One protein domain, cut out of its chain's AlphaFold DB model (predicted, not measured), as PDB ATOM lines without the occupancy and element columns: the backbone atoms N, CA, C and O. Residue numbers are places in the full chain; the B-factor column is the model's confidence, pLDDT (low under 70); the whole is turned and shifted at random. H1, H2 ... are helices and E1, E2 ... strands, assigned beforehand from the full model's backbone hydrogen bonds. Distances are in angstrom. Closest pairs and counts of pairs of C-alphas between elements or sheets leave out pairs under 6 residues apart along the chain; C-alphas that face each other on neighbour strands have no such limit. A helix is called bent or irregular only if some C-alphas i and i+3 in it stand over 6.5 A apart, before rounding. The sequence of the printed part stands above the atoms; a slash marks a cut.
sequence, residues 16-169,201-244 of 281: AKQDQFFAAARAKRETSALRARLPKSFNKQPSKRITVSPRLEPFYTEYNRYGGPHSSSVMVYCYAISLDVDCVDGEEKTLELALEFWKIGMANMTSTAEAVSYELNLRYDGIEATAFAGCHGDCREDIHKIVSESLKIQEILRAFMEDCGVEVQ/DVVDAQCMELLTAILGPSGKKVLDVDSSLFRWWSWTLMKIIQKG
ATOM      1  N   ALA A  16     120.958 142.825 169.112       73.31
ATOM      2  CA  ALA A  16     122.409 142.651 168.996       73.31
ATOM      3  C   ALA A  16     122.839 141.314 168.351       73.31
ATOM      4  O   ALA A  16     123.830 141.256 167.628       73.31
ATOM      5  N   LYS A  17     122.094 140.222 168.575       79.00
ATOM      6  CA  LYS A  17     122.373 138.916 167.948       79.00
ATOM      7  C   LYS A  17     121.922 138.868 166.488       79.00
ATOM      8  O   LYS A  17     122.545 138.173 165.687       79.00
ATOM      9  N   GLN A  18     120.852 139.581 166.142       76.62
ATOM     10  CA  GLN A  18     120.408 139.730 164.755       76.62
ATOM     11  C   GLN A  18     121.436 140.539 163.951       76.62
ATOM     12  O   GLN A  18     121.842 140.107 162.872       76.62
ATOM     13  N   ASP A  19     121.937 141.636 164.520       75.50
ATOM     14  CA  ASP A  19     122.975 142.472 163.910       75.50
ATOM     15  C   ASP A  19     124.280 141.711 163.696       75.50
ATOM     16  O   ASP A  19     124.833 141.733 162.598       75.50
ATOM     17  N   GLN A  20     124.738 140.954 164.698       76.94
ATOM     18  CA  GLN A  20     125.902 140.075 164.552       76.94
ATOM     19  C   GLN A  20     125.721 139.067 163.412       76.94
ATOM     20  O   GLN A  20     126.652 138.821 162.643       76.94
ATOM     21  N   PHE A  21     124.520 138.500 163.264       79.00
ATOM     22  CA  PHE A  21     124.227 137.556 162.191       79.00
ATOM     23  C   PHE A  21     124.296 138.220 160.807       79.00
ATOM     24  O   PHE A  21     124.915 137.675 159.888       79.00
ATOM     25  N   PHE A  22     123.709 139.411 160.649       79.12
ATOM     26  CA  PHE A  22     123.788 140.170 159.400       79.12
ATOM     27  C   PHE A  22     125.214 140.628 159.088       79.12
ATOM     28  O   PHE A  22     125.656 140.499 157.943       79.12
ATOM     29  N   ALA A  23     125.952 141.095 160.094       75.56
ATOM     30  CA  ALA A  23     127.337 141.518 159.956       75.56
ATOM     31  C   ALA A  23     128.235 140.348 159.522       75.56
ATOM     32  O   ALA A  23     128.982 140.475 158.552       75.56
ATOM     33  N   ALA A  24     128.087 139.170 160.135       78.81
ATOM     34  CA  ALA A  24     128.811 137.962 159.742       78.81
ATOM     35  C   ALA A  24     128.451 137.493 158.319       78.81
ATOM     36  O   ALA A  24     129.325 137.116 157.531       78.81
ATOM     37  N   ALA A  25     127.168 137.542 157.943       79.62
ATOM     38  CA  ALA A  25     126.736 137.202 156.588       79.62
ATOM     39  C   ALA A  25     127.309 138.176 155.542       79.62
ATOM     40  O   ALA A  25     127.728 137.747 154.462       79.62
ATOM     41  N   ARG A  26     127.358 139.473 155.868       78.38
ATOM     42  CA  ARG A  26     127.969 140.515 155.037       78.38
ATOM     43  C   ARG A  26     129.470 140.290 154.889       78.38
ATOM     44  O   ARG A  26     129.941 140.188 153.761       78.38
ATOM     45  N   ALA A  27     130.181 140.100 155.996       80.88
ATOM     46  CA  ALA A  27     131.603 139.774 156.027       80.88
ATOM     47  C   ALA A  27     131.937 138.562 155.140       80.88
ATOM     48  O   ALA A  27     132.847 138.617 154.314       80.88
ATOM     49  N   LYS A  28     131.141 137.486 155.205       82.69
ATOM     50  CA  LYS A  28     131.329 136.295 154.358       82.69
ATOM     51  C   LYS A  28     131.146 136.576 152.861       82.69
ATOM     52  O   LYS A  28     131.890 136.036 152.034       82.69
ATOM     53  N   ARG A  29     130.148 137.392 152.500       83.69
ATOM     54  CA  ARG A  29     129.901 137.804 151.106       83.69
ATOM     55  C   ARG A  29     131.040 138.677 150.591       83.69
ATOM     56  O   ARG A  29     131.570 138.384 149.524       83.69
ATOM     57  N   GLU A  30     131.455 139.669 151.372       83.25
ATOM     58  CA  GLU A  30     132.562 140.565 151.026       83.25
ATOM     59  C   GLU A  30     133.889 139.815 150.927       83.25
ATOM     60  O   GLU A  30     134.621 140.007 149.963       83.25
ATOM     61  N   THR A  31     134.159 138.874 151.835       86.31
ATOM     62  CA  THR A  31     135.340 137.999 151.765       86.31
ATOM     63  C   THR A  31     135.367 137.219 150.457       86.31
ATOM     64  O   THR A  31     136.374 137.199 149.753       86.31
ATOM     65  N   SER A  32     134.246 136.589 150.096       85.50
ATOM     66  CA  SER A  32     134.134 135.849 148.834       85.50
ATOM     67  C   SER A  32     134.340 136.764 147.623       85.50
ATOM     68  O   SER A  32     135.075 136.413 146.701       85.50
ATOM     69  N   ALA A  33     133.728 137.951 147.640       86.56
ATOM     70  CA  ALA A  33     133.843 138.934 146.570       86.56
ATOM     71  C   ALA A  33     135.259 139.514 146.455       86.56
ATOM     72  O   ALA A  33     135.728 139.763 145.349       86.56
ATOM     73  N   LEU A  34     135.951 139.736 147.574       88.00
ATOM     74  CA  LEU A  34     137.343 140.173 147.612       88.00
ATOM     75  C   LEU A  34     138.252 139.106 147.012       88.00
ATOM     76  O   LEU A  34     138.990 139.398 146.079       88.00
ATOM     77  N   ARG A  35     138.143 137.854 147.469       88.44
ATOM     78  CA  ARG A  35     138.962 136.741 146.961       88.44
ATOM     79  C   ARG A  35     138.824 136.541 145.452       88.44
ATOM     80  O   ARG A  35     139.798 136.178 144.805       88.44
ATOM     81  N   ALA A  36     137.645 136.807 144.891       87.56
ATOM     82  CA  ALA A  36     137.416 136.761 143.448       87.56
ATOM     83  C   ALA A  36     138.079 137.919 142.673       87.56
ATOM     84  O   ALA A  36     138.313 137.787 141.474       87.56
ATOM     85  N   ARG A  37     138.353 139.047 143.340       90.69
ATOM     86  CA  ARG A  37     138.996 140.244 142.771       90.69
ATOM     87  C   ARG A  37     140.511 140.260 142.942       90.69
ATOM     88  O   ARG A  37     141.169 141.010 142.226       90.69
ATOM     89  N   LEU A  38     141.044 139.508 143.908       90.69
ATOM     90  CA  LEU A  38     142.471 139.530 144.216       90.69
ATOM     91  C   LEU A  38     143.315 139.183 142.976       90.69
ATOM     92  O   LEU A  38     142.896 138.357 142.157       90.69
ATOM     93  N   PRO A  39     144.512 139.784 142.840       87.00
ATOM     94  CA  PRO A  39     145.408 139.486 141.732       87.00
ATOM     95  C   PRO A  39     145.744 137.992 141.652       87.00
ATOM     96  O   PRO A  39     145.693 137.263 142.644       87.00
ATOM     97  N   LYS A  40     146.167 137.522 140.471       85.25
ATOM     98  CA  LYS A  40     146.528 136.105 140.250       85.25
ATOM     99  C   LYS A  40     147.621 135.599 141.198       85.25
ATOM    100  O   LYS A  40     147.705 134.394 141.429       85.25
ATOM    101  N   SER A  41     148.443 136.496 141.734       83.62
ATOM    102  CA  SER A  41     149.457 136.189 142.739       83.62
ATOM    103  C   SER A  41     148.857 135.621 144.039       83.62
ATOM    104  O   SER A  41     149.516 134.843 144.715       83.62
ATOM    105  N   PHE A  42     147.574 135.878 144.328       86.62
ATOM    106  CA  PHE A  42     146.848 135.354 145.495       86.62
ATOM    107  C   PHE A  42     146.122 134.013 145.256       86.62
ATOM    108  O   PHE A  42     145.269 133.586 146.049       86.62
ATOM    109  N   ASN A  43     146.420 133.311 144.162       79.56
ATOM    110  CA  ASN A  43     145.740 132.064 143.817       79.56
ATOM    111  C   ASN A  43     145.962 130.943 144.852       79.56
ATOM    112  O   ASN A  43     147.079 130.685 145.285       79.56
ATOM    113  N   LYS A  44     144.903 130.170 145.136       78.69
ATOM    114  CA  LYS A  44     144.889 128.981 146.017       78.69
ATOM    115  C   LYS A  44     144.950 129.278 147.521       78.69
ATOM    116  O   LYS A  44     143.897 129.477 148.115       78.69
ATOM    117  N   GLN A  45     146.119 129.156 148.155       80.69
ATOM    118  CA  GLN A  45     146.266 129.263 149.614       80.69
ATOM    119  C   GLN A  45     146.341 130.714 150.115       80.69
ATOM    120  O   GLN A  45     145.627 130.997 151.073       80.69
ATOM    121  N   PRO A  46     147.069 131.644 149.465       83.44
ATOM    122  CA  PRO A  46     147.156 133.033 149.921       83.44
ATOM    123  C   PRO A  46     145.796 133.716 150.085       83.44
ATOM    124  O   PRO A  46     145.485 134.252 151.140       83.44
ATOM    125  N   SER A  47     144.901 133.601 149.100       83.00
ATOM    126  CA  SER A  47     143.541 134.154 149.219       83.00
ATOM    127  C   SER A  47     142.710 133.530 150.345       83.00
ATOM    128  O   SER A  47     141.801 134.180 150.856       83.00
ATOM    129  N   LYS A  48     142.985 132.282 150.753       87.81
ATOM    130  CA  LYS A  48     142.254 131.621 151.848       87.81
ATOM    131  C   LYS A  48     142.624 132.160 153.228       87.81
ATOM    132  O   LYS A  48     141.796 132.004 154.121       87.81
ATOM    133  N   ARG A  49     143.791 132.797 153.364       86.81
ATOM    134  CA  ARG A  49     144.277 133.429 154.601       86.81
ATOM    135  C   ARG A  49     143.565 134.734 154.935       86.81
ATOM    136  O   ARG A  49     143.597 135.164 156.073       86.81
ATOM    137  N   ILE A  50     142.899 135.334 153.948       88.50
ATOM    138  CA  ILE A  50     142.254 136.640 154.091       88.50
ATOM    139  C   ILE A  50     140.774 136.460 154.405       88.50
ATOM    140  O   ILE A  50     140.037 135.857 153.610       88.50
ATOM    141  N   THR A  51     140.312 137.045 155.501       88.44
ATOM    142  CA  THR A  51     138.894 137.179 155.839       88.44
ATOM    143  C   THR A  51     138.540 138.633 156.098       88.44
ATOM    144  O   THR A  51     139.308 139.371 156.689       88.44
ATOM    145  N   VAL A  52     137.371 139.072 155.640       84.25
ATOM    146  CA  VAL A  52     136.876 140.422 155.930       84.25
ATOM    147  C   VAL A  52     136.257 140.420 157.319       84.25
ATOM    148  O   VAL A  52     135.326 139.647 157.562       84.25
ATOM    149  N   SER A  53     136.720 141.302 158.199       82.06
ATOM    150  CA  SER A  53     136.133 141.489 159.524       82.06
ATOM    151  C   SER A  53     134.849 142.316 159.410       82.06
ATOM    152  O   SER A  53     134.799 143.307 158.671       82.06
ATOM    153  N   PRO A  54     133.779 141.954 160.132       63.72
ATOM    154  CA  PRO A  54     132.569 142.758 160.167       63.72
ATOM    155  C   PRO A  54     132.824 144.093 160.883       63.72
ATOM    156  O   PRO A  54     132.981 144.124 162.100       63.72
ATOM    157  N   ARG A  55     132.793 145.209 160.144       63.81
ATOM    158  CA  ARG A  55     132.572 146.540 160.730       63.81
ATOM    159  C   ARG A  55     131.068 146.815 160.808       63.81
ATOM    160  O   ARG A  55     130.330 146.518 159.867       63.81
ATOM    161  N   LEU A  56     130.623 147.340 161.950       52.81
ATOM    162  CA  LEU A  56     129.232 147.757 162.187       52.81
ATOM    163  C   LEU A  56     128.901 149.075 161.474       52.81
ATOM    164  O   LEU A  56     127.742 149.342 161.166       52.81
ATOM    165  N   GLU A  57     129.923 149.875 161.183       53.03
ATOM    166  CA  GLU A  57     129.777 151.167 160.533       53.03
ATOM    167  C   GLU A  57     129.498 151.044 159.028       53.03
ATOM    168  O   GLU A  57     129.883 150.067 158.371       53.03
ATOM    169  N   PRO A  58     128.779 152.021 158.458       48.88
ATOM    170  CA  PRO A  58     128.345 151.963 157.077       48.88
ATOM    171  C   PRO A  58     129.534 151.943 156.112       48.88
ATOM    172  O   PRO A  58     130.376 152.830 156.083       48.88
ATOM    173  N   PHE A  59     129.520 150.946 155.231       55.00
ATOM    174  CA  PHE A  59     130.427 150.809 154.085       55.00
ATOM    175  C   PHE A  59     130.251 151.925 153.037       55.00
ATOM    176  O   PHE A  59     130.995 151.960 152.059       55.00
ATOM    177  N   TYR A  60     129.195 152.727 153.182       54.69
ATOM    178  CA  TYR A  60     128.828 153.869 152.353       54.69
ATOM    179  C   TYR A  60     127.695 154.623 153.056       54.69
ATOM    180  O   TYR A  60     126.631 154.043 153.281       54.69
ATOM    181  N   THR A  61     127.907 155.894 153.384       57.81
ATOM    182  CA  THR A  61     126.865 156.817 153.871       57.81
ATOM    183  C   THR A  61     126.811 157.998 152.932       57.81
ATOM    184  O   THR A  61     127.859 158.384 152.441       57.81
ATOM    185  N   GLU A  62     125.626 158.551 152.695       61.34
ATOM    186  CA  GLU A  62     125.432 159.815 151.989       61.34
ATOM    187  C   GLU A  62     124.696 160.777 152.921       61.34
ATOM    188  O   GLU A  62     123.647 160.435 153.468       61.34
ATOM    189  N   TYR A  63     125.233 161.979 153.093       58.41
ATOM    190  CA  TYR A  63     124.552 163.087 153.758       58.41
ATOM    191  C   TYR A  63     124.303 164.179 152.722       58.41
ATOM    192  O   TYR A  63     125.169 164.395 151.889       58.41
ATOM    193  N   ASN A  64     123.139 164.835 152.743       58.28
ATOM    194  CA  ASN A  64     122.839 166.020 151.935       58.28
ATOM    195  C   ASN A  64     121.958 166.960 152.767       58.28
ATOM    196  O   ASN A  64     120.899 166.550 153.245       58.28
ATOM    197  N   ARG A  65     122.352 168.226 152.912       57.28
ATOM    198  CA  ARG A  65     121.549 169.259 153.585       57.28
ATOM    199  C   ARG A  65     121.353 170.440 152.646       57.28
ATOM    200  O   ARG A  65     122.346 171.003 152.214       57.28
ATOM    201  N   TYR A  66     120.101 170.817 152.390       56.78
ATOM    202  CA  TYR A  66     119.710 172.012 151.632       56.78
ATOM    203  C   TYR A  66     118.956 172.971 152.568       56.78
ATOM    204  O   TYR A  66     118.113 172.511 153.338       56.78
ATOM    205  N   GLY A  67     119.220 174.283 152.530       50.47
ATOM    206  CA  GLY A  67     118.479 175.236 153.368       50.47
ATOM    207  C   GLY A  67     118.600 176.707 152.956       50.47
ATOM    208  O   GLY A  67     119.705 177.229 152.875       50.47
ATOM    209  N   GLY A  68     117.456 177.386 152.789       53.03
ATOM    210  CA  GLY A  68     117.347 178.841 152.583       53.03
ATOM    211  C   GLY A  68     117.564 179.341 151.138       53.03
ATOM    212  O   GLY A  68     117.705 178.536 150.222       53.03
ATOM    213  N   PRO A  69     117.606 180.677 150.913       53.28
ATOM    214  CA  PRO A  69     117.921 181.310 149.615       53.28
ATOM    215  C   PRO A  69     119.383 181.110 149.163       53.28
ATOM    216  O   PRO A  69     119.785 181.577 148.096       53.28
ATOM    217  N   HIS A  70     120.172 180.410 149.977       56.59
ATOM    218  CA  HIS A  70     121.521 179.950 149.700       56.59
ATOM    219  C   HIS A  70     121.472 178.433 149.521       56.59
ATOM    220  O   HIS A  70     121.073 177.721 150.438       56.59
ATOM    221  N   SER A  71     121.887 177.900 148.372       64.38
ATOM    222  CA  SER A  71     122.054 176.451 148.257       64.38
ATOM    223  C   SER A  71     123.419 176.074 148.816       64.38
ATOM    224  O   SER A  71     124.447 176.203 148.158       64.38
ATOM    225  N   SER A  72     123.424 175.624 150.067       65.12
ATOM    226  CA  SER A  72     124.546 174.858 150.607       65.12
ATOM    227  C   SER A  72     124.275 173.375 150.392       65.12
ATOM    228  O   SER A  72     123.121 172.957 150.429       65.12
ATOM    229  N   SER A  73     125.321 172.596 150.156       69.25
ATOM    230  CA  SER A  73     125.280 171.141 150.135       69.25
ATOM    231  C   SER A  73     126.537 170.602 150.806       69.25
ATOM    232  O   SER A  73     127.637 171.116 150.619       69.25
ATOM    233  N   VAL A  74     126.373 169.571 151.622       70.69
ATOM    234  CA  VAL A  74     127.481 168.791 152.172       70.69
ATOM    235  C   VAL A  74     127.197 167.365 151.780       70.69
ATOM    236  O   VAL A  74     126.137 166.872 152.140       70.69
ATOM    237  N   MET A  75     128.122 166.759 151.052       73.31
ATOM    238  CA  MET A  75     128.086 165.389 150.575       73.31
ATOM    239  C   MET A  75     129.296 164.677 151.150       73.31
ATOM    240  O   MET A  75     130.419 165.141 150.990       73.31
ATOM    241  N   VAL A  76     129.074 163.572 151.846       75.00
ATOM    242  CA  VAL A  76     130.134 162.747 152.433       75.00
ATOM    243  C   VAL A  76     129.890 161.325 151.976       75.00
ATOM    244  O   VAL A  76     128.747 160.889 152.036       75.00
ATOM    245  N   TYR A  77     130.939 160.636 151.531       76.44
ATOM    246  CA  TYR A  77     130.930 159.209 151.239       76.44
ATOM    247  C   TYR A  77     132.107 158.539 151.937       76.44
ATOM    248  O   TYR A  77     133.256 158.835 151.632       76.44
ATOM    249  N   CYS A  78     131.825 157.602 152.836       79.69
ATOM    250  CA  CYS A  78     132.853 156.846 153.552       79.69
ATOM    251  C   CYS A  78     132.800 155.376 153.147       79.69
ATOM    252  O   CYS A  78     131.730 154.777 153.120       79.69
ATOM    253  N   TYR A  79     133.950 154.783 152.864       82.31
ATOM    254  CA  TYR A  79     134.130 153.362 152.622       82.31
ATOM    255  C   TYR A  79     135.219 152.842 153.552       82.31
ATOM    256  O   TYR A  79     136.364 153.265 153.455       82.31
ATOM    257  N   ALA A  80     134.885 151.900 154.429       84.94
ATOM    258  CA  ALA A  80     135.851 151.276 155.324       84.94
ATOM    259  C   ALA A  80     135.769 149.751 155.243       84.94
ATOM    260  O   ALA A  80     134.685 149.175 155.128       84.94
ATOM    261  N   ILE A  81     136.924 149.098 155.314       84.12
ATOM    262  CA  ILE A  81     137.052 147.645 155.319       84.12
ATOM    263  C   ILE A  81     138.232 147.221 156.199       84.12
ATOM    264  O   ILE A  81     139.287 147.852 156.195       84.12
ATOM    265  N   SER A  82     138.042 146.135 156.947       89.81
ATOM    266  CA  SER A  82     139.100 145.447 157.691       89.81
ATOM    267  C   SER A  82     139.297 144.053 157.116       89.81
ATOM    268  O   SER A  82     138.314 143.361 156.831       89.81
ATOM    269  N   LEU A  83     140.552 143.662 156.917       90.56
ATOM    270  CA  LEU A  83     140.950 142.344 156.440       90.56
ATOM    271  C   LEU A  83     141.814 141.673 157.504       90.56
ATOM    272  O   LEU A  83     142.949 142.088 157.713       90.56
ATOM    273  N   ASP A  84     141.293 140.628 158.129       91.56
ATOM    274  CA  ASP A  84     142.070 139.740 158.987       91.56
ATOM    275  C   ASP A  84     142.863 138.762 158.118       91.56
ATOM    276  O   ASP A  84     142.347 138.216 157.131       91.56
ATOM    277  N   VAL A  85     144.120 138.556 158.490       90.25
ATOM    278  CA  VAL A  85     145.092 137.715 157.802       90.25
ATOM    279  C   VAL A  85     145.629 136.690 158.788       90.25
ATOM    280  O   VAL A  85     146.227 137.049 159.798       90.25
ATOM    281  N   ASP A  86     145.437 135.418 158.453       91.75
ATOM    282  CA  ASP A  86     146.147 134.292 159.063       91.75
ATOM    283  C   ASP A  86     147.509 134.147 158.368       91.75
ATOM    284  O   ASP A  86     147.602 133.588 157.262       91.75
ATOM    285  N   CYS A  87     148.545 134.739 158.960       90.19
ATOM    286  CA  CYS A  87     149.857 134.910 158.345       90.19
ATOM    287  C   CYS A  87     150.566 133.560 158.133       90.19
ATOM    288  O   CYS A  87     150.218 132.529 158.715       90.19
ATOM    289  N   VAL A  88     151.561 133.507 157.239       88.31
ATOM    290  CA  VAL A  88     152.290 132.252 156.951       88.31
ATOM    291  C   VAL A  88     153.001 131.686 158.185       88.31
ATOM    292  O   VAL A  88     153.098 130.464 158.315       88.31
ATOM    293  N   ASP A  89     153.462 132.551 159.080       84.69
ATOM    294  CA  ASP A  89     154.097 132.222 160.359       84.69
ATOM    295  C   ASP A  89     153.101 131.880 161.485       84.69
ATOM    296  O   ASP A  89     153.518 131.414 162.547       84.69
ATOM    297  N   GLY A  90     151.797 132.027 161.232       84.19
ATOM    298  CA  GLY A  90     150.717 131.750 162.176       84.19
ATOM    299  C   GLY A  90     150.321 132.937 163.055       84.19
ATOM    300  O   GLY A  90     149.545 132.741 163.990       84.19
ATOM    301  N   GLU A  91     150.841 134.141 162.794       90.69
ATOM    302  CA  GLU A  91     150.359 135.365 163.438       90.69
ATOM    303  C   GLU A  91     149.017 135.819 162.836       90.69
ATOM    304  O   GLU A  91     148.784 135.711 161.631       90.69
ATOM    305  N   GLU A  92     148.120 136.358 163.662       90.94
ATOM    306  CA  GLU A  92     146.905 137.021 163.189       90.94
ATOM    307  C   GLU A  92     147.148 138.531 163.109       90.94
ATOM    308  O   GLU A  92     147.394 139.184 164.124       90.94
ATOM    309  N   LYS A  93     147.051 139.095 161.903       93.56
ATOM    310  CA  LYS A  93     147.184 140.540 161.667       93.56
ATOM    311  C   LYS A  93     145.946 141.083 160.969       93.56
ATOM    312  O   LYS A  93     145.300 140.376 160.200       93.56
ATOM    313  N   THR A  94     145.654 142.368 161.156       93.38
ATOM    314  CA  THR A  94     144.514 143.030 160.504       93.38
ATOM    315  C   THR A  94     144.986 144.225 159.684       93.38
ATOM    316  O   THR A  94     145.583 145.158 160.217       93.38
ATOM    317  N   LEU A  95     144.687 144.217 158.382       93.56
ATOM    318  CA  LEU A  95     144.792 145.397 157.523       93.56
ATOM    319  C   LEU A  95     143.515 146.214 157.646       93.56
ATOM    320  O   LEU A  95     142.419 145.724 157.370       93.56
ATOM    321  N   GLU A  96     143.662 147.482 157.994       92.12
ATOM    322  CA  GLU A  96     142.563 148.434 158.011       92.12
ATOM    323  C   GLU A  96     142.700 149.427 156.874       92.12
ATOM    324  O   GLU A  96     143.760 150.017 156.669       92.12
ATOM    325  N   LEU A  97     141.604 149.620 156.149       91.19
ATOM    326  CA  LEU A  97     141.502 150.599 155.085       91.19
ATOM    327  C   LEU A  97     140.243 151.435 155.289       91.19
ATOM    328  O   LEU A  97     139.140 150.895 155.391       91.19
ATOM    329  N   ALA A  98     140.406 152.752 155.289       88.88
ATOM    330  CA  ALA A  98     139.315 153.717 155.277       88.88
ATOM    331  C   ALA A  98     139.543 154.727 154.150       88.88
ATOM    332  O   ALA A  98     140.610 155.319 154.046       88.88
ATOM    333  N   LEU A  99     138.547 154.901 153.292       85.69
ATOM    334  CA  LEU A  99     138.519 155.851 152.192       85.69
ATOM    335  C   LEU A  99     137.320 156.772 152.385       85.69
ATOM    336  O   LEU A  99     136.179 156.316 152.411       85.69
ATOM    337  N   GLU A 100     137.569 158.065 152.444       84.50
ATOM    338  CA  GLU A 100     136.542 159.082 152.590       84.50
ATOM    339  C   GLU A 100     136.576 160.045 151.414       84.50
ATOM    340  O   GLU A 100     137.635 160.424 150.917       84.50
ATOM    341  N   PHE A 101     135.394 160.453 150.983       81.12
ATOM    342  CA  PHE A 101     135.164 161.583 150.110       81.12
ATOM    343  C   PHE A 101     134.272 162.569 150.838       81.12
ATOM    344  O   PHE A 101     133.285 162.184 151.465       81.12
ATOM    345  N   TRP A 102     134.552 163.852 150.671       77.44
ATOM    346  CA  TRP A 102     133.614 164.893 151.039       77.44
ATOM    347  C   TRP A 102     133.619 166.023 150.021       77.44
ATOM    348  O   TRP A 102     134.655 166.400 149.475       77.44
ATOM    349  N   LYS A 103     132.440 166.594 149.802       73.56
ATOM    350  CA  LYS A 103     132.198 167.783 149.002       73.56
ATOM    351  C   LYS A 103     131.327 168.742 149.794       73.56
ATOM    352  O   LYS A 103     130.261 168.373 150.271       73.56
ATOM    353  N   ILE A 104     131.772 169.982 149.900       72.81
ATOM    354  CA  ILE A 104     130.996 171.090 150.444       72.81
ATOM    355  C   ILE A 104     130.785 172.077 149.308       72.81
ATOM    356  O   ILE A 104     131.751 172.613 148.772       72.81
ATOM    357  N   GLY A 105     129.535 172.301 148.933       70.06
ATOM    358  CA  GLY A 105     129.124 173.357 148.023       70.06
ATOM    359  C   GLY A 105     128.417 174.464 148.789       70.06
ATOM    360  O   GLY A 105     127.575 174.207 149.643       70.06
ATOM    361  N   MET A 106     128.744 175.708 148.474       68.62
ATOM    362  CA  MET A 106     128.036 176.895 148.927       68.62
ATOM    363  C   MET A 106     127.763 177.771 147.716       68.62
ATOM    364  O   MET A 106     128.690 178.270 147.086       68.62
ATOM    365  N   ALA A 107     126.497 177.995 147.397       66.06
ATOM    366  CA  ALA A 107     126.098 178.968 146.400       66.06
ATOM    367  C   ALA A 107     125.298 180.094 147.055       66.06
ATOM    368  O   ALA A 107     124.362 179.868 147.825       66.06
ATOM    369  N   ASN A 108     125.652 181.325 146.709       62.38
ATOM    370  CA  ASN A 108     124.770 182.474 146.844       62.38
ATOM    371  C   ASN A 108     124.363 182.947 145.437       62.38
ATOM    372  O   ASN A 108     124.893 182.471 144.434       62.38
ATOM    373  N   MET A 109     123.409 183.877 145.343       57.03
ATOM    374  CA  MET A 109     122.865 184.333 144.053       57.03
ATOM    375  C   MET A 109     123.911 184.906 143.073       57.03
ATOM    376  O   MET A 109     123.597 185.094 141.901       57.03
ATOM    377  N   THR A 110     125.139 185.187 143.522       58.16
ATOM    378  CA  THR A 110     126.196 185.838 142.732       58.16
ATOM    379  C   THR A 110     127.486 185.022 142.605       58.16
ATOM    380  O   THR A 110     128.350 185.386 141.809       58.16
ATOM    381  N   SER A 111     127.653 183.934 143.360       60.31
ATOM    382  CA  SER A 111     128.889 183.148 143.401       60.31
ATOM    383  C   SER A 111     128.672 181.739 143.950       60.31
ATOM    384  O   SER A 111     127.804 181.497 144.788       60.31
ATOM    385  N   THR A 112     129.511 180.812 143.497       64.75
ATOM    386  CA  THR A 112     129.601 179.446 144.011       64.75
ATOM    387  C   THR A 112     131.005 179.198 144.560       64.75
ATOM    388  O   THR A 112     132.005 179.554 143.936       64.75
ATOM    389  N   ALA A 113     131.084 178.597 145.742       66.56
ATOM    390  CA  ALA A 113     132.301 178.085 146.348       66.56
ATOM    391  C   ALA A 113     132.122 176.581 146.566       66.56
ATOM    392  O   ALA A 113     131.156 176.156 147.191       66.56
ATOM    393  N   GLU A 114     133.046 175.776 146.052       67.88
ATOM    394  CA  GLU A 114     133.047 174.331 146.273       67.88
ATOM    395  C   GLU A 114     134.400 173.891 146.833       67.88
ATOM    396  O   GLU A 114     135.455 174.353 146.392       67.88
ATOM    397  N   ALA A 115     134.367 172.988 147.807       70.44
ATOM    398  CA  ALA A 115     135.530 172.292 148.323       70.44
ATOM    399  C   ALA A 115     135.294 170.788 148.239       70.44
ATOM    400  O   ALA A 115     134.249 170.309 148.665       70.44
ATOM    401  N   VAL A 116     136.255 170.049 147.693       73.81
ATOM    402  CA  VAL A 116     136.163 168.600 147.504       73.81
ATOM    403  C   VAL A 116     137.444 167.959 147.980       73.81
ATOM    404  O   VAL A 116     138.523 168.466 147.666       73.81
ATOM    405  N   SER A 117     137.335 166.849 148.704       78.12
ATOM    406  CA  SER A 117     138.493 166.035 149.036       78.12
ATOM    407  C   SER A 117     138.214 164.543 149.099       78.12
ATOM    408  O   SER A 117     137.091 164.104 149.307       78.12
ATOM    409  N   TYR A 118     139.302 163.800 148.950       80.56
ATOM    410  CA  TYR A 118     139.458 162.368 149.061       80.56
ATOM    411  C   TYR A 118     140.591 162.093 150.045       80.56
ATOM    412  O   TYR A 118     141.661 162.703 149.950       80.56
ATOM    413  N   GLU A 119     140.382 161.151 150.949       85.44
ATOM    414  CA  GLU A 119     141.358 160.766 151.958       85.44
ATOM    415  C   GLU A 119     141.344 159.254 152.131       85.44
ATOM    416  O   GLU A 119     140.293 158.658 152.335       85.44
ATOM    417  N   LEU A 120     142.507 158.628 151.998       87.94
ATOM    418  CA  LEU A 120     142.706 157.199 152.190       87.94
ATOM    419  C   LEU A 120     143.653 157.004 153.366       87.94
ATOM    420  O   LEU A 120     144.777 157.490 153.319       87.94
ATOM    421  N   ASN A 121     143.223 156.234 154.357       91.06
ATOM    422  CA  ASN A 121     144.019 155.803 155.494       91.06
ATOM    423  C   ASN A 121     144.206 154.285 155.430       91.06
ATOM    424  O   ASN A 121     143.228 153.543 155.288       91.06
ATOM    425  N   LEU A 122     145.458 153.834 155.514       91.19
ATOM    426  CA  LEU A 122     145.838 152.428 155.619       91.19
ATOM    427  C   LEU A 122     146.615 152.200 156.911       91.19
ATOM    428  O   LEU A 122     147.512 152.976 157.240       91.19
ATOM    429  N   ARG A 123     146.323 151.091 157.592       94.06
ATOM    430  CA  ARG A 123     147.076 150.640 158.762       94.06
ATOM    431  C   ARG A 123     147.315 149.139 158.726       94.06
ATOM    432  O   ARG A 123     146.363 148.376 158.573       94.06
ATOM    433  N   TYR A 124     148.566 148.727 158.900       95.25
ATOM    434  CA  TYR A 124     148.971 147.323 158.996       95.25
ATOM    435  C   TYR A 124     150.312 147.205 159.709       95.25
ATOM    436  O   TYR A 124     151.190 148.028 159.475       95.25
ATOM    437  N   ASP A 125     150.468 146.191 160.558       90.69
ATOM    438  CA  ASP A 125     151.745 145.858 161.211       90.69
ATOM    439  C   ASP A 125     152.436 147.049 161.918       90.69
ATOM    440  O   ASP A 125     153.637 147.278 161.814       90.69
ATOM    441  N   GLY A 126     151.640 147.891 162.592       89.19
ATOM    442  CA  GLY A 126     152.129 149.096 163.279       89.19
ATOM    443  C   GLY A 126     152.489 150.278 162.365       89.19
ATOM    444  O   GLY A 126     152.846 151.342 162.868       89.19
ATOM    445  N   ILE A 127     152.358 150.128 161.046       92.06
ATOM    446  CA  ILE A 127     152.574 151.184 160.056       92.06
ATOM    447  C   ILE A 127     151.230 151.836 159.725       92.06
ATOM    448  O   ILE A 127     150.243 151.151 159.454       92.06
ATOM    449  N   GLU A 128     151.201 153.168 159.716       92.75
ATOM    450  CA  GLU A 128     150.053 153.976 159.302       92.75
ATOM    451  C   GLU A 128     150.457 154.904 158.158       92.75
ATOM    452  O   GLU A 128     151.503 155.565 158.219       92.75
ATOM    453  N   ALA A 129     149.629 154.936 157.116       89.19
ATOM    454  CA  ALA A 129     149.856 155.742 155.931       89.19
ATOM    455  C   ALA A 129     148.583 156.452 155.466       89.19
ATOM    456  O   ALA A 129     147.503 155.853 155.432       89.19
ATOM    457  N   THR A 130     148.732 157.702 155.025       88.81
ATOM    458  CA  THR A 130     147.621 158.536 154.556       88.81
ATOM    459  C   THR A 130     147.900 159.112 153.174       88.81
ATOM    460  O   THR A 130     148.874 159.832 152.959       88.81
ATOM    461  N   ALA A 131     146.985 158.887 152.233       84.62
ATOM    462  CA  ALA A 131     146.976 159.570 150.946       84.62
ATOM    463  C   ALA A 131     145.812 160.553 150.856       84.62
ATOM    464  O   ALA A 131     144.699 160.276 151.295       84.62
ATOM    465  N   PHE A 132     146.066 161.701 150.233       80.44
ATOM    466  CA  PHE A 132     145.104 162.790 150.166       80.44
ATOM    467  C   PHE A 132     145.043 163.421 148.770       80.44
ATOM    468  O   PHE A 132     146.075 163.680 148.150       80.44
ATOM    469  N   ALA A 133     143.833 163.737 148.307       76.25
ATOM    470  CA  ALA A 133     143.585 164.499 147.087       76.25
ATOM    471  C   ALA A 133     142.388 165.428 147.294       76.25
ATOM    472  O   ALA A 133     141.313 164.961 147.619       76.25
ATOM    473  N   GLY A 134     142.511 166.735 147.093       71.25
ATOM    474  CA  GLY A 134     141.387 167.641 147.369       71.25
ATOM    475  C   GLY A 134     141.831 169.023 147.769       71.25
ATOM    476  O   GLY A 134     143.025 169.269 147.667       71.25
ATOM    477  N   CYS A 135     140.901 169.875 148.223       61.06
ATOM    478  CA  CYS A 135     141.060 171.281 148.640       61.06
ATOM    479  C   CYS A 135     141.783 171.496 149.980       61.06
ATOM    480  O   CYS A 135     142.237 172.604 150.256       61.06
ATOM    481  N   HIS A 136     141.891 170.476 150.831       57.41
ATOM    482  CA  HIS A 136     142.398 170.648 152.196       57.41
ATOM    483  C   HIS A 136     143.183 169.436 152.668       57.41
ATOM    484  O   HIS A 136     142.587 168.431 153.014       57.41
ATOM    485  N   GLY A 137     144.510 169.544 152.726       50.50
ATOM    486  CA  GLY A 137     145.390 168.459 153.143       50.50
ATOM    487  C   GLY A 137     146.699 168.993 153.697       50.50
ATOM    488  O   GLY A 137     147.358 169.758 153.000       50.50
ATOM    489  N   ASP A 138     147.126 168.519 154.870       47.25
ATOM    490  CA  ASP A 138     148.449 168.805 155.459       47.25
ATOM    491  C   ASP A 138     149.618 168.277 154.607       47.25
ATOM    492  O   ASP A 138     150.779 168.415 154.983       47.25
ATOM    493  N   CYS A 139     149.327 167.600 153.494       46.88
ATOM    494  CA  CYS A 139     150.310 167.096 152.537       46.88
ATOM    495  C   CYS A 139     150.393 167.955 151.267       46.88
ATOM    496  O   CYS A 139     151.247 167.698 150.430       46.88
ATOM    497  N   ARG A 140     149.520 168.960 151.092       53.41
ATOM    498  CA  ARG A 140     149.457 169.769 149.859       53.41
ATOM    499  C   ARG A 140     150.737 170.548 149.571       53.41
ATOM    500  O   ARG A 140     150.996 170.860 148.411       53.41
ATOM    501  N   GLU A 141     151.496 170.874 150.610       54.84
ATOM    502  CA  GLU A 141     152.648 171.773 150.518       54.84
ATOM    503  C   GLU A 141     153.992 171.047 150.655       54.84
ATOM    504  O   GLU A 141     155.030 171.654 150.417       54.84
ATOM    505  N   ASP A 142     153.987 169.744 150.961       68.25
ATOM    506  CA  ASP A 142     155.214 168.975 151.160       68.25
ATOM    507  C   ASP A 142     155.251 167.722 150.274       68.25
ATOM    508  O   ASP A 142     154.725 166.656 150.608       68.25
ATOM    509  N   ILE A 143     155.918 167.854 149.123       68.31
ATOM    510  CA  ILE A 143     156.177 166.747 148.193       68.31
ATOM    511  C   ILE A 143     156.915 165.602 148.904       68.31
ATOM    512  O   ILE A 143     156.642 164.439 148.611       68.31
ATOM    513  N   HIS A 144     157.804 165.889 149.864       72.38
ATOM    514  CA  HIS A 144     158.499 164.839 150.612       72.38
ATOM    515  C   HIS A 144     157.534 164.032 151.474       72.38
ATOM    516  O   HIS A 144     157.663 162.808 151.536       72.38
ATOM    517  N   LYS A 145     156.535 164.687 152.073       79.31
ATOM    518  CA  LYS A 145     155.476 164.009 152.822       79.31
ATOM    519  C   LYS A 145     154.642 163.108 151.912       79.31
ATOM    520  O   LYS A 145     154.447 161.951 152.253       79.31
ATOM    521  N   ILE A 146     154.228 163.573 150.729       75.81
ATOM    522  CA  ILE A 146     153.457 162.737 149.784       75.81
ATOM    523  C   ILE A 146     154.264 161.508 149.344       75.81
ATOM    524  O   ILE A 146     153.744 160.396 149.375       75.81
ATOM    525  N   VAL A 147     155.538 161.685 148.975       80.19
ATOM    526  CA  VAL A 147     156.414 160.557 148.614       80.19
ATOM    527  C   VAL A 147     156.566 159.593 149.790       80.19
ATOM    528  O   VAL A 147     156.461 158.384 149.599       80.19
ATOM    529  N   SER A 148     156.791 160.112 151.001       83.56
ATOM    530  CA  SER A 148     156.926 159.297 152.210       83.56
ATOM    531  C   SER A 148     155.665 158.482 152.491       83.56
ATOM    532  O   SER A 148     155.772 157.299 152.794       83.56
ATOM    533  N   GLU A 149     154.479 159.078 152.381       87.94
ATOM    534  CA  GLU A 149     153.211 158.376 152.600       87.94
ATOM    535  C   GLU A 149     152.939 157.330 151.510       87.94
ATOM    536  O   GLU A 149     152.540 156.209 151.818       87.94
ATOM    537  N   SER A 150     153.249 157.626 150.243       86.50
ATOM    538  CA  SER A 150     153.200 156.632 149.161       86.50
ATOM    539  C   SER A 150     154.135 155.445 149.416       86.50
ATOM    540  O   SER A 150     153.750 154.300 149.185       86.50
ATOM    541  N   LEU A 151     155.349 155.691 149.918       86.88
ATOM    542  CA  LEU A 151     156.290 154.624 150.272       86.88
ATOM    543  C   LEU A 151     155.768 153.762 151.426       86.88
ATOM    544  O   LEU A 151     155.856 152.540 151.333       86.88
ATOM    545  N   LYS A 152     155.163 154.366 152.456       89.88
ATOM    546  CA  LYS A 152     154.512 153.613 153.541       89.88
ATOM    547  C   LYS A 152     153.334 152.779 153.037       89.88
ATOM    548  O   LYS A 152     153.167 151.644 153.465       89.88
ATOM    549  N   ILE A 153     152.532 153.296 152.099       91.94
ATOM    550  CA  ILE A 153     151.463 152.513 151.454       91.94
ATOM    551  C   ILE A 153     152.055 151.301 150.725       91.94
ATOM    552  O   ILE A 153     151.531 150.198 150.861       91.94
ATOM    553  N   GLN A 154     153.152 151.475 149.977       92.19
ATOM    554  CA  GLN A 154     153.845 150.343 149.352       92.19
ATOM    555  C   GLN A 154     154.337 149.338 150.400       92.19
ATOM    556  O   GLN A 154     154.170 148.138 150.207       92.19
ATOM    557  N   GLU A 155     154.934 149.813 151.491       93.31
ATOM    558  CA  GLU A 155     155.432 148.976 152.585       93.31
ATOM    559  C   GLU A 155     154.311 148.142 153.217       93.31
ATOM    560  O   GLU A 155     154.424 146.919 153.266       93.31
ATOM    561  N   ILE A 156     153.184 148.772 153.567       94.88
ATOM    562  CA  ILE A 156     151.980 148.105 154.083       94.88
ATOM    563  C   ILE A 156     151.491 147.017 153.118       94.88
ATOM    564  O   ILE A 156     151.220 145.889 153.524       94.88
ATOM    565  N   LEU A 157     151.368 147.343 151.829       94.88
ATOM    566  CA  LEU A 157     150.838 146.411 150.831       94.88
ATOM    567  C   LEU A 157     151.802 145.249 150.557       94.88
ATOM    568  O   LEU A 157     151.342 144.135 150.306       94.88
ATOM    569  N   ARG A 158     153.119 145.483 150.621       93.44
ATOM    570  CA  ARG A 158     154.134 144.426 150.510       93.44
ATOM    571  C   ARG A 158     154.132 143.511 151.725       93.44
ATOM    572  O   ARG A 158     154.035 142.305 151.522       93.44
ATOM    573  N   ALA A 159     154.139 144.062 152.937       93.44
ATOM    574  CA  ALA A 159     154.044 143.279 154.167       93.44
ATOM    575  C   ALA A 159     152.793 142.387 154.151       93.44
ATOM    576  O   ALA A 159     152.880 141.178 154.331       93.44
ATOM    577  N   PHE A 160     151.641 142.951 153.776       94.25
ATOM    578  CA  PHE A 160     150.401 142.188 153.629       94.25
ATOM    579  C   PHE A 160     150.514 141.041 152.608       94.25
ATOM    580  O   PHE A 160     149.984 139.949 152.823       94.25
ATOM    581  N   MET A 161     151.180 141.266 151.469       93.56
ATOM    582  CA  MET A 161     151.422 140.217 150.471       93.56
ATOM    583  C   MET A 161     152.323 139.106 151.014       93.56
ATOM    584  O   MET A 161     151.998 137.930 150.834       93.56
ATOM    585  N   GLU A 162     153.420 139.470 151.674       92.62
ATOM    586  CA  GLU A 162     154.381 138.536 152.268       92.62
ATOM    587  C   GLU A 162     153.716 137.675 153.347       92.62
ATOM    588  O   GLU A 162     153.806 136.447 153.287       92.62
ATOM    589  N   ASP A 163     152.932 138.293 154.229       92.81
ATOM    590  CA  ASP A 163     152.172 137.617 155.285       92.81
ATOM    591  C   ASP A 163     151.090 136.684 154.717       92.81
ATOM    592  O   ASP A 163     150.782 135.637 155.288       92.81
ATOM    593  N   CYS A 164     150.566 136.976 153.523       90.25
ATOM    594  CA  CYS A 164     149.689 136.061 152.788       90.25
ATOM    595  C   CYS A 164     150.444 134.929 152.057       90.25
ATOM    596  O   CYS A 164     149.807 134.021 151.512       90.25
ATOM    597  N   GLY A 165     151.777 134.955 152.012       88.44
ATOM    598  CA  GLY A 165     152.608 133.994 151.283       88.44
ATOM    599  C   GLY A 165     152.673 134.251 149.779       88.44
ATOM    600  O   GLY A 165     152.797 133.310 148.992       88.44
ATOM    601  N   VAL A 166     152.526 135.509 149.366       89.81
ATOM    602  CA  VAL A 166     152.690 135.939 147.978       89.81
ATOM    603  C   VAL A 166     154.137 136.356 147.749       89.81
ATOM    604  O   VAL A 166     154.658 137.218 148.449       89.81
ATOM    605  N   GLU A 167     154.778 135.792 146.724       82.06
ATOM    606  CA  GLU A 167     156.084 136.278 146.281       82.06
ATOM    607  C   GLU A 167     155.939 137.712 145.754       82.06
ATOM    608  O   GLU A 167     155.315 137.969 144.716       82.06
ATOM    609  N   VAL A 168     156.507 138.664 146.490       73.88
ATOM    610  CA  VAL A 168     156.663 140.036 146.019       73.88
ATOM    611  C   VAL A 168     157.748 140.000 144.955       73.88
ATOM    612  O   VAL A 168     158.891 139.627 145.234       73.88
ATOM    613  N   GLN A 169     157.402 140.341 143.712       69.00
ATOM    614  CA  GLN A 169     158.433 140.489 142.694       69.00
ATOM    615  C   GLN A 169     159.359 141.608 143.163       69.00
ATOM    616  O   GLN A 169     158.946 142.764 143.261       69.00
ATOM    617  N   ASP A 201     157.008 155.775 138.924       82.56
ATOM    618  CA  ASP A 201     156.159 155.176 139.949       82.56
ATOM    619  C   ASP A 201     156.972 154.998 141.238       82.56
ATOM    620  O   ASP A 201     158.099 154.496 141.203       82.56
ATOM    621  N   VAL A 202     156.395 155.438 142.353       84.50
ATOM    622  CA  VAL A 202     156.889 155.231 143.720       84.50
ATOM    623  C   VAL A 202     156.286 153.961 144.309       84.50
ATOM    624  O   VAL A 202     156.980 153.246 145.023       84.50
ATOM    625  N   VAL A 203     155.019 153.686 143.983       82.31
ATOM    626  CA  VAL A 203     154.323 152.450 144.349       82.31
ATOM    627  C   VAL A 203     154.289 151.526 143.141       82.31
ATOM    628  O   VAL A 203     153.820 151.916 142.068       82.31
ATOM    629  N   ASP A 204     154.793 150.306 143.303       88.38
ATOM    630  CA  ASP A 204     154.837 149.328 142.222       88.38
ATOM    631  C   ASP A 204     153.442 148.869 141.748       88.38
ATOM    632  O   ASP A 204     152.421 148.991 142.433       88.38
ATOM    633  N   ALA A 205     153.402 148.325 140.531       88.81
ATOM    634  CA  ALA A 205     152.161 147.891 139.899       88.81
ATOM    635  C   ALA A 205     151.450 146.771 140.678       88.81
ATOM    636  O   ALA A 205     150.222 146.748 140.707       88.81
ATOM    637  N   GLN A 206     152.193 145.876 141.335       89.62
ATOM    638  CA  GLN A 206     151.621 144.761 142.092       89.62
ATOM    639  C   GLN A 206     150.861 145.275 143.328       89.62
ATOM    640  O   GLN A 206     149.742 144.834 143.597       89.62
ATOM    641  N   CYS A 207     151.417 146.269 144.024       90.88
ATOM    642  CA  CYS A 207     150.768 146.969 145.128       90.88
ATOM    643  C   CYS A 207     149.540 147.755 144.648       90.88
ATOM    644  O   CYS A 207     148.477 147.680 145.263       90.88
ATOM    645  N   MET A 208     149.641 148.458 143.515       91.44
ATOM    646  CA  MET A 208     148.504 149.189 142.943       91.44
ATOM    647  C   MET A 208     147.354 148.260 142.516       91.44
ATOM    648  O   MET A 208     146.180 148.590 142.721       91.44
ATOM    649  N   GLU A 209     147.665 147.087 141.958       91.75
ATOM    650  CA  GLU A 209     146.678 146.052 141.633       91.75
ATOM    651  C   GLU A 209     145.990 145.514 142.893       91.75
ATOM    652  O   GLU A 209     144.759 145.408 142.921       91.75
ATOM    653  N   LEU A 210     146.755 145.231 143.954       93.25
ATOM    654  CA  LEU A 210     146.209 144.790 145.236       93.25
ATOM    655  C   LEU A 210     145.288 145.850 145.855       93.25
ATOM    656  O   LEU A 210     144.153 145.535 146.211       93.25
ATOM    657  N   LEU A 211     145.729 147.109 145.931       91.19
ATOM    658  CA  LEU A 211     144.923 148.206 146.471       91.19
ATOM    659  C   LEU A 211     143.598 148.358 145.705       91.19
ATOM    660  O   LEU A 211     142.529 148.470 146.305       91.19
ATOM    661  N   THR A 212     143.653 148.279 144.374       91.12
ATOM    662  CA  THR A 212     142.460 148.308 143.514       91.12
ATOM    663  C   THR A 212     141.525 147.131 143.807       91.12
ATOM    664  O   THR A 212     140.304 147.304 143.879       91.12
ATOM    665  N   ALA A 213     142.083 145.933 144.002       90.00
ATOM    666  CA  ALA A 213     141.313 144.743 144.331       90.00
ATOM    667  C   ALA A 213     140.610 144.868 145.690       90.00
ATOM    668  O   ALA A 213     139.441 144.486 145.774       90.00
ATOM    669  N   ILE A 214     141.269 145.439 146.708       90.44
ATOM    670  CA  ILE A 214     140.695 145.675 148.045       90.44
ATOM    671  C   ILE A 214     139.503 146.635 147.950       90.44
ATOM    672  O   ILE A 214     138.388 146.260 148.322       90.44
ATOM    673  N   LEU A 215     139.706 147.811 147.347       87.19
ATOM    674  CA  LEU A 215     138.673 148.843 147.178       87.19
ATOM    675  C   LEU A 215     137.439 148.332 146.415       87.19
ATOM    676  O   LEU A 215     136.294 148.566 146.813       87.19
ATOM    677  N   GLY A 216     137.673 147.633 145.298       85.44
ATOM    678  CA  GLY A 216     136.636 147.112 144.406       85.44
ATOM    679  C   GLY A 216     135.566 148.119 143.992       85.44
ATOM    680  O   GLY A 216     135.826 149.317 143.941       85.44
ATOM    681  N   PRO A 217     134.343 147.653 143.671       83.12
ATOM    682  CA  PRO A 217     133.291 148.525 143.155       83.12
ATOM    683  C   PRO A 217     132.870 149.629 144.128       83.12
ATOM    684  O   PRO A 217     132.591 150.739 143.688       83.12
ATOM    685  N   SER A 218     132.814 149.340 145.430       80.38
ATOM    686  CA  SER A 218     132.362 150.305 146.441       80.38
ATOM    687  C   SER A 218     133.397 151.401 146.679       80.38
ATOM    688  O   SER A 218     133.056 152.574 146.576       80.38
ATOM    689  N   GLY A 219     134.670 151.045 146.891       80.62
ATOM    690  CA  GLY A 219     135.741 152.037 146.996       80.62
ATOM    691  C   GLY A 219     135.932 152.814 145.690       80.62
ATOM    692  O   GLY A 219     136.105 154.028 145.709       80.62
ATOM    693  N   LYS A 220     135.790 152.148 144.534       81.69
ATOM    694  CA  LYS A 220     135.817 152.819 143.228       81.69
ATOM    695  C   LYS A 220     134.696 153.846 143.079       81.69
ATOM    696  O   LYS A 220     134.955 154.930 142.576       81.69
ATOM    697  N   LYS A 221     133.477 153.546 143.541       76.31
ATOM    698  CA  LYS A 221     132.388 154.533 143.552       76.31
ATOM    699  C   LYS A 221     132.787 155.779 144.325       76.31
ATOM    700  O   LYS A 221     132.572 156.851 143.787       76.31
ATOM    701  N   VAL A 222     133.401 155.631 145.507       74.81
ATOM    702  CA  VAL A 222     133.894 156.760 146.318       74.81
ATOM    703  C   VAL A 222     134.956 157.564 145.566       74.81
ATOM    704  O   VAL A 222     134.886 158.785 145.562       74.81
ATOM    705  N   LEU A 223     135.883 156.906 144.862       78.19
ATOM    706  CA  LEU A 223     136.887 157.578 144.021       78.19
ATOM    707  C   LEU A 223     136.279 158.304 142.805       78.19
ATOM    708  O   LEU A 223     136.768 159.363 142.416       78.19
ATOM    709  N   ASP A 224     135.214 157.756 142.217       73.25
ATOM    710  CA  ASP A 224     134.617 158.240 140.967       73.25
ATOM    711  C   ASP A 224     133.507 159.292 141.167       73.25
ATOM    712  O   ASP A 224     133.057 159.867 140.169       73.25
ATOM    713  N   VAL A 225     133.087 159.564 142.415       66.69
ATOM    714  CA  VAL A 225     131.949 160.441 142.779       66.69
ATOM    715  C   VAL A 225     131.933 161.761 142.012       66.69
ATOM    716  O   VAL A 225     130.870 162.194 141.576       66.69
ATOM    717  N   ASP A 226     133.096 162.380 141.810       62.94
ATOM    718  CA  ASP A 226     133.196 163.705 141.195       62.94
ATOM    719  C   ASP A 226     134.008 163.729 139.883       62.94
ATOM    720  O   ASP A 226     134.458 164.769 139.393       62.94
ATOM    721  N   SER A 227     134.173 162.559 139.253       54.91
ATOM    722  CA  SER A 227     134.911 162.400 137.987       54.91
ATOM    723  C   SER A 227     134.342 163.233 136.821       54.91
ATOM    724  O   SER A 227     135.045 163.488 135.840       54.91
ATOM    725  N   SER A 228     133.087 163.691 136.918       50.25
ATOM    726  CA  SER A 228     132.417 164.486 135.883       50.25
ATOM    727  C   SER A 228     132.659 166.000 135.995       50.25
ATOM    728  O   SER A 228     132.717 166.660 134.952       50.25
ATOM    729  N   LEU A 229     132.883 166.551 137.198       47.91
ATOM    730  CA  LEU A 229     133.193 167.977 137.398       47.91
ATOM    731  C   LEU A 229     134.704 168.250 137.335       47.91
ATOM    732  O   LEU A 229     135.131 169.290 136.830       47.91
ATOM    733  N   PHE A 230     135.534 167.275 137.712       50.47
ATOM    734  CA  PHE A 230     136.998 167.370 137.698       50.47
ATOM    735  C   PHE A 230     137.660 166.942 136.379       50.47
ATOM    736  O   PHE A 230     138.777 166.423 136.373       50.47
ATOM    737  N   ARG A 231     137.059 167.259 135.221       45.25
ATOM    738  CA  ARG A 231     137.700 167.081 133.890       45.25
ATOM    739  C   ARG A 231     139.091 167.738 133.765       45.25
ATOM    740  O   ARG A 231     139.778 167.541 132.769       45.25
ATOM    741  N   TRP A 232     139.474 168.571 134.732       41.59
ATOM    742  CA  TRP A 232     140.657 169.423 134.708       41.59
ATOM    743  C   TRP A 232     141.784 168.916 135.619       41.59
ATOM    744  O   TRP A 232     142.862 169.506 135.627       41.59
ATOM    745  N   TRP A 233     141.562 167.839 136.383       51.69
ATOM    746  CA  TRP A 233     142.536 167.315 137.342       51.69
ATOM    747  C   TRP A 233     143.173 166.055 136.775       51.69
ATOM    748  O   TRP A 233     142.561 164.995 136.718       51.69
ATOM    749  N   SER A 234     144.425 166.160 136.335       53.09
ATOM    750  CA  SER A 234     145.172 165.022 135.784       53.09
ATOM    751  C   SER A 234     145.577 163.979 136.836       53.09
ATOM    752  O   SER A 234     146.115 162.929 136.477       53.09
ATOM    753  N   TRP A 235     145.313 164.250 138.118       62.19
ATOM    754  CA  TRP A 235     145.766 163.483 139.273       62.19
ATOM    755  C   TRP A 235     144.582 162.959 140.093       62.19
ATOM    756  O   TRP A 235     143.995 163.692 140.884       62.19
ATOM    757  N   THR A 236     144.237 161.681 139.917       77.56
ATOM    758  CA  THR A 236     143.336 160.961 140.835       77.56
ATOM    759  C   THR A 236     144.086 160.573 142.111       77.56
ATOM    760  O   THR A 236     145.315 160.499 142.093       77.56
ATOM    761  N   LEU A 237     143.376 160.251 143.201       80.94
ATOM    762  CA  LEU A 237     144.010 159.736 144.426       80.94
ATOM    763  C   LEU A 237     144.913 158.524 144.133       80.94
ATOM    764  O   LEU A 237     146.038 158.460 144.614       80.94
ATOM    765  N   MET A 238     144.471 157.624 143.249       84.50
ATOM    766  CA  MET A 238     145.268 156.477 142.798       84.50
ATOM    767  C   MET A 238     146.559 156.897 142.084       84.50
ATOM    768  O   MET A 238     147.604 156.300 142.323       84.50
ATOM    769  N   LYS A 239     146.522 157.944 141.245       80.69
ATOM    770  CA  LYS A 239     147.732 158.490 140.605       80.69
ATOM    771  C   LYS A 239     148.652 159.184 141.610       80.69
ATOM    772  O   LYS A 239     149.868 159.066 141.483       80.69
ATOM    773  N   ILE A 240     148.093 159.881 142.601       80.62
ATOM    774  CA  ILE A 240     148.867 160.522 143.675       80.62
ATOM    775  C   ILE A 240     149.627 159.465 144.473       80.62
ATOM    776  O   ILE A 240     150.835 159.598 144.644       80.62
ATOM    777  N   ILE A 241     148.948 158.379 144.860       86.06
ATOM    778  CA  ILE A 241     149.569 157.228 145.524       86.06
ATOM    779  C   ILE A 241     150.668 156.645 144.632       86.06
ATOM    780  O   ILE A 241     151.816 156.573 145.064       86.06
ATOM    781  N   GLN A 242     150.351 156.314 143.373       84.19
ATOM    782  CA  GLN A 242     151.286 155.666 142.451       84.19
ATOM    783  C   GLN A 242     152.567 156.475 142.222       84.19
ATOM    784  O   GLN A 242     153.654 155.902 142.228       84.19
ATOM    785  N   LYS A 243     152.468 157.792 142.004       80.56
ATOM    786  CA  LYS A 243     153.629 158.632 141.658       80.56
ATOM    787  C   LYS A 243     154.275 159.330 142.856       80.56
ATOM    788  O   LYS A 243     155.331 159.929 142.684       80.56
ATOM    789  N   GLY A 244     153.637 159.333 144.029       73.44
ATOM    790  CA  GLY A 244     154.092 160.118 145.182       73.44
ATOM    791  C   GLY A 244     154.115 161.624 144.908       73.44
ATOM    792  O   GLY A 244     155.005 162.329 145.371       73.44
TER     793      GLY A 244
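Overview. This is residues 16 to 169 and 201 to 244 of the 281 residues of an uncharacterized protein of Cylindrobasidium torrendii FP15055 ss-10 (UniProt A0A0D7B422). A long, twisted sheet of five strands has its helices over one face, toward one end, and its other face bare. E2, E3 and E4 run on past the helices as a ribbon of three strands, while H1 runs by the edge strand E1 and reaches beyond it with residues 16 to 22. The printed part has 198 residues, with named elements in the order H1 H2 E1 E2 E3 E4 E5 H3 H4 H5; the sheet is antiparallel, in the order E1 E2 E3 E4 E5, and the class is mixed, helices and strands. The whole is compact, with a radius of gyration of the C-alphas of 18.5 A and spans of 62 by 46 by 26 A.

Along the chain. H1, residues 16 to 37, begins at C-alpha 16 (122.409, 142.651, 168.996) and is 31.1 A long. H2 is residues 46 to 49 and E1 residues 50 to 53. E2, residues 71 to 86, spans 49.7 A; E3, residues 92 to 108, 53.1 A, ending at C-alpha 108 (124.770, 182.474, 146.844); E4, residues 111 to 124, 43.9 A; E5, residues 127 to 134, 23.6 A. H3, residues 143 to 163, spans 30.2 A. H4, residues 205 to 224, was assigned as one helix by its hydrogen bonds but is bent: C-alphas 214 and 217 are 9.3 A apart, and its arms are H4a, residues 205 to 214, and H4b, residues 217 to 224. H5 is residues 237 to 243.

Arrangement. E1 to E5 form a meander, each strand the antiparallel neighbour of the one before. Within hydrogen-bond range are N 51 and O 84 at 2.9 A for E1 and E2, N 79 and O 99 at 2.7 A for E2 and E3, N 100 and O 119 at 2.8 A for E3 and E4, and N 120 and O 131 at 2.8 A for E4 and E5. H3, H4b and H5 on one face make two layers, helices over a sheet, at heights of 8.1, 9.0 and 8.3 A; H1 is on the same face, over E1. H2 and H4a only graze the sheet. H3 and H5 touch about perpendicular, at 88 degrees, the closest C-alphas being those of Ser 150 and Ile 241, 5.2 A apart. H1 and H4a touch only at their ends, Arg 37 to Ala 213, C-alphas 5.3 A apart. Every O i to N i+4 pair is within hydrogen-bond range in H1, H3, H4a, H4b and H5; H2 is too short for one.

Size, cuts and confidence. The farthest C-alphas, of Asp 89 and Thr 110, are 63.0 A apart. Residues 170 to 200 are not printed; C-alphas 169 and 201 are 15.1 A apart across the cut. The links E1 to E2 and H4 to H5 are long. Mean pLDDT of the printed part is 77.9, and 50 residues are under 70, among them 54 to 73 and 225 to 235.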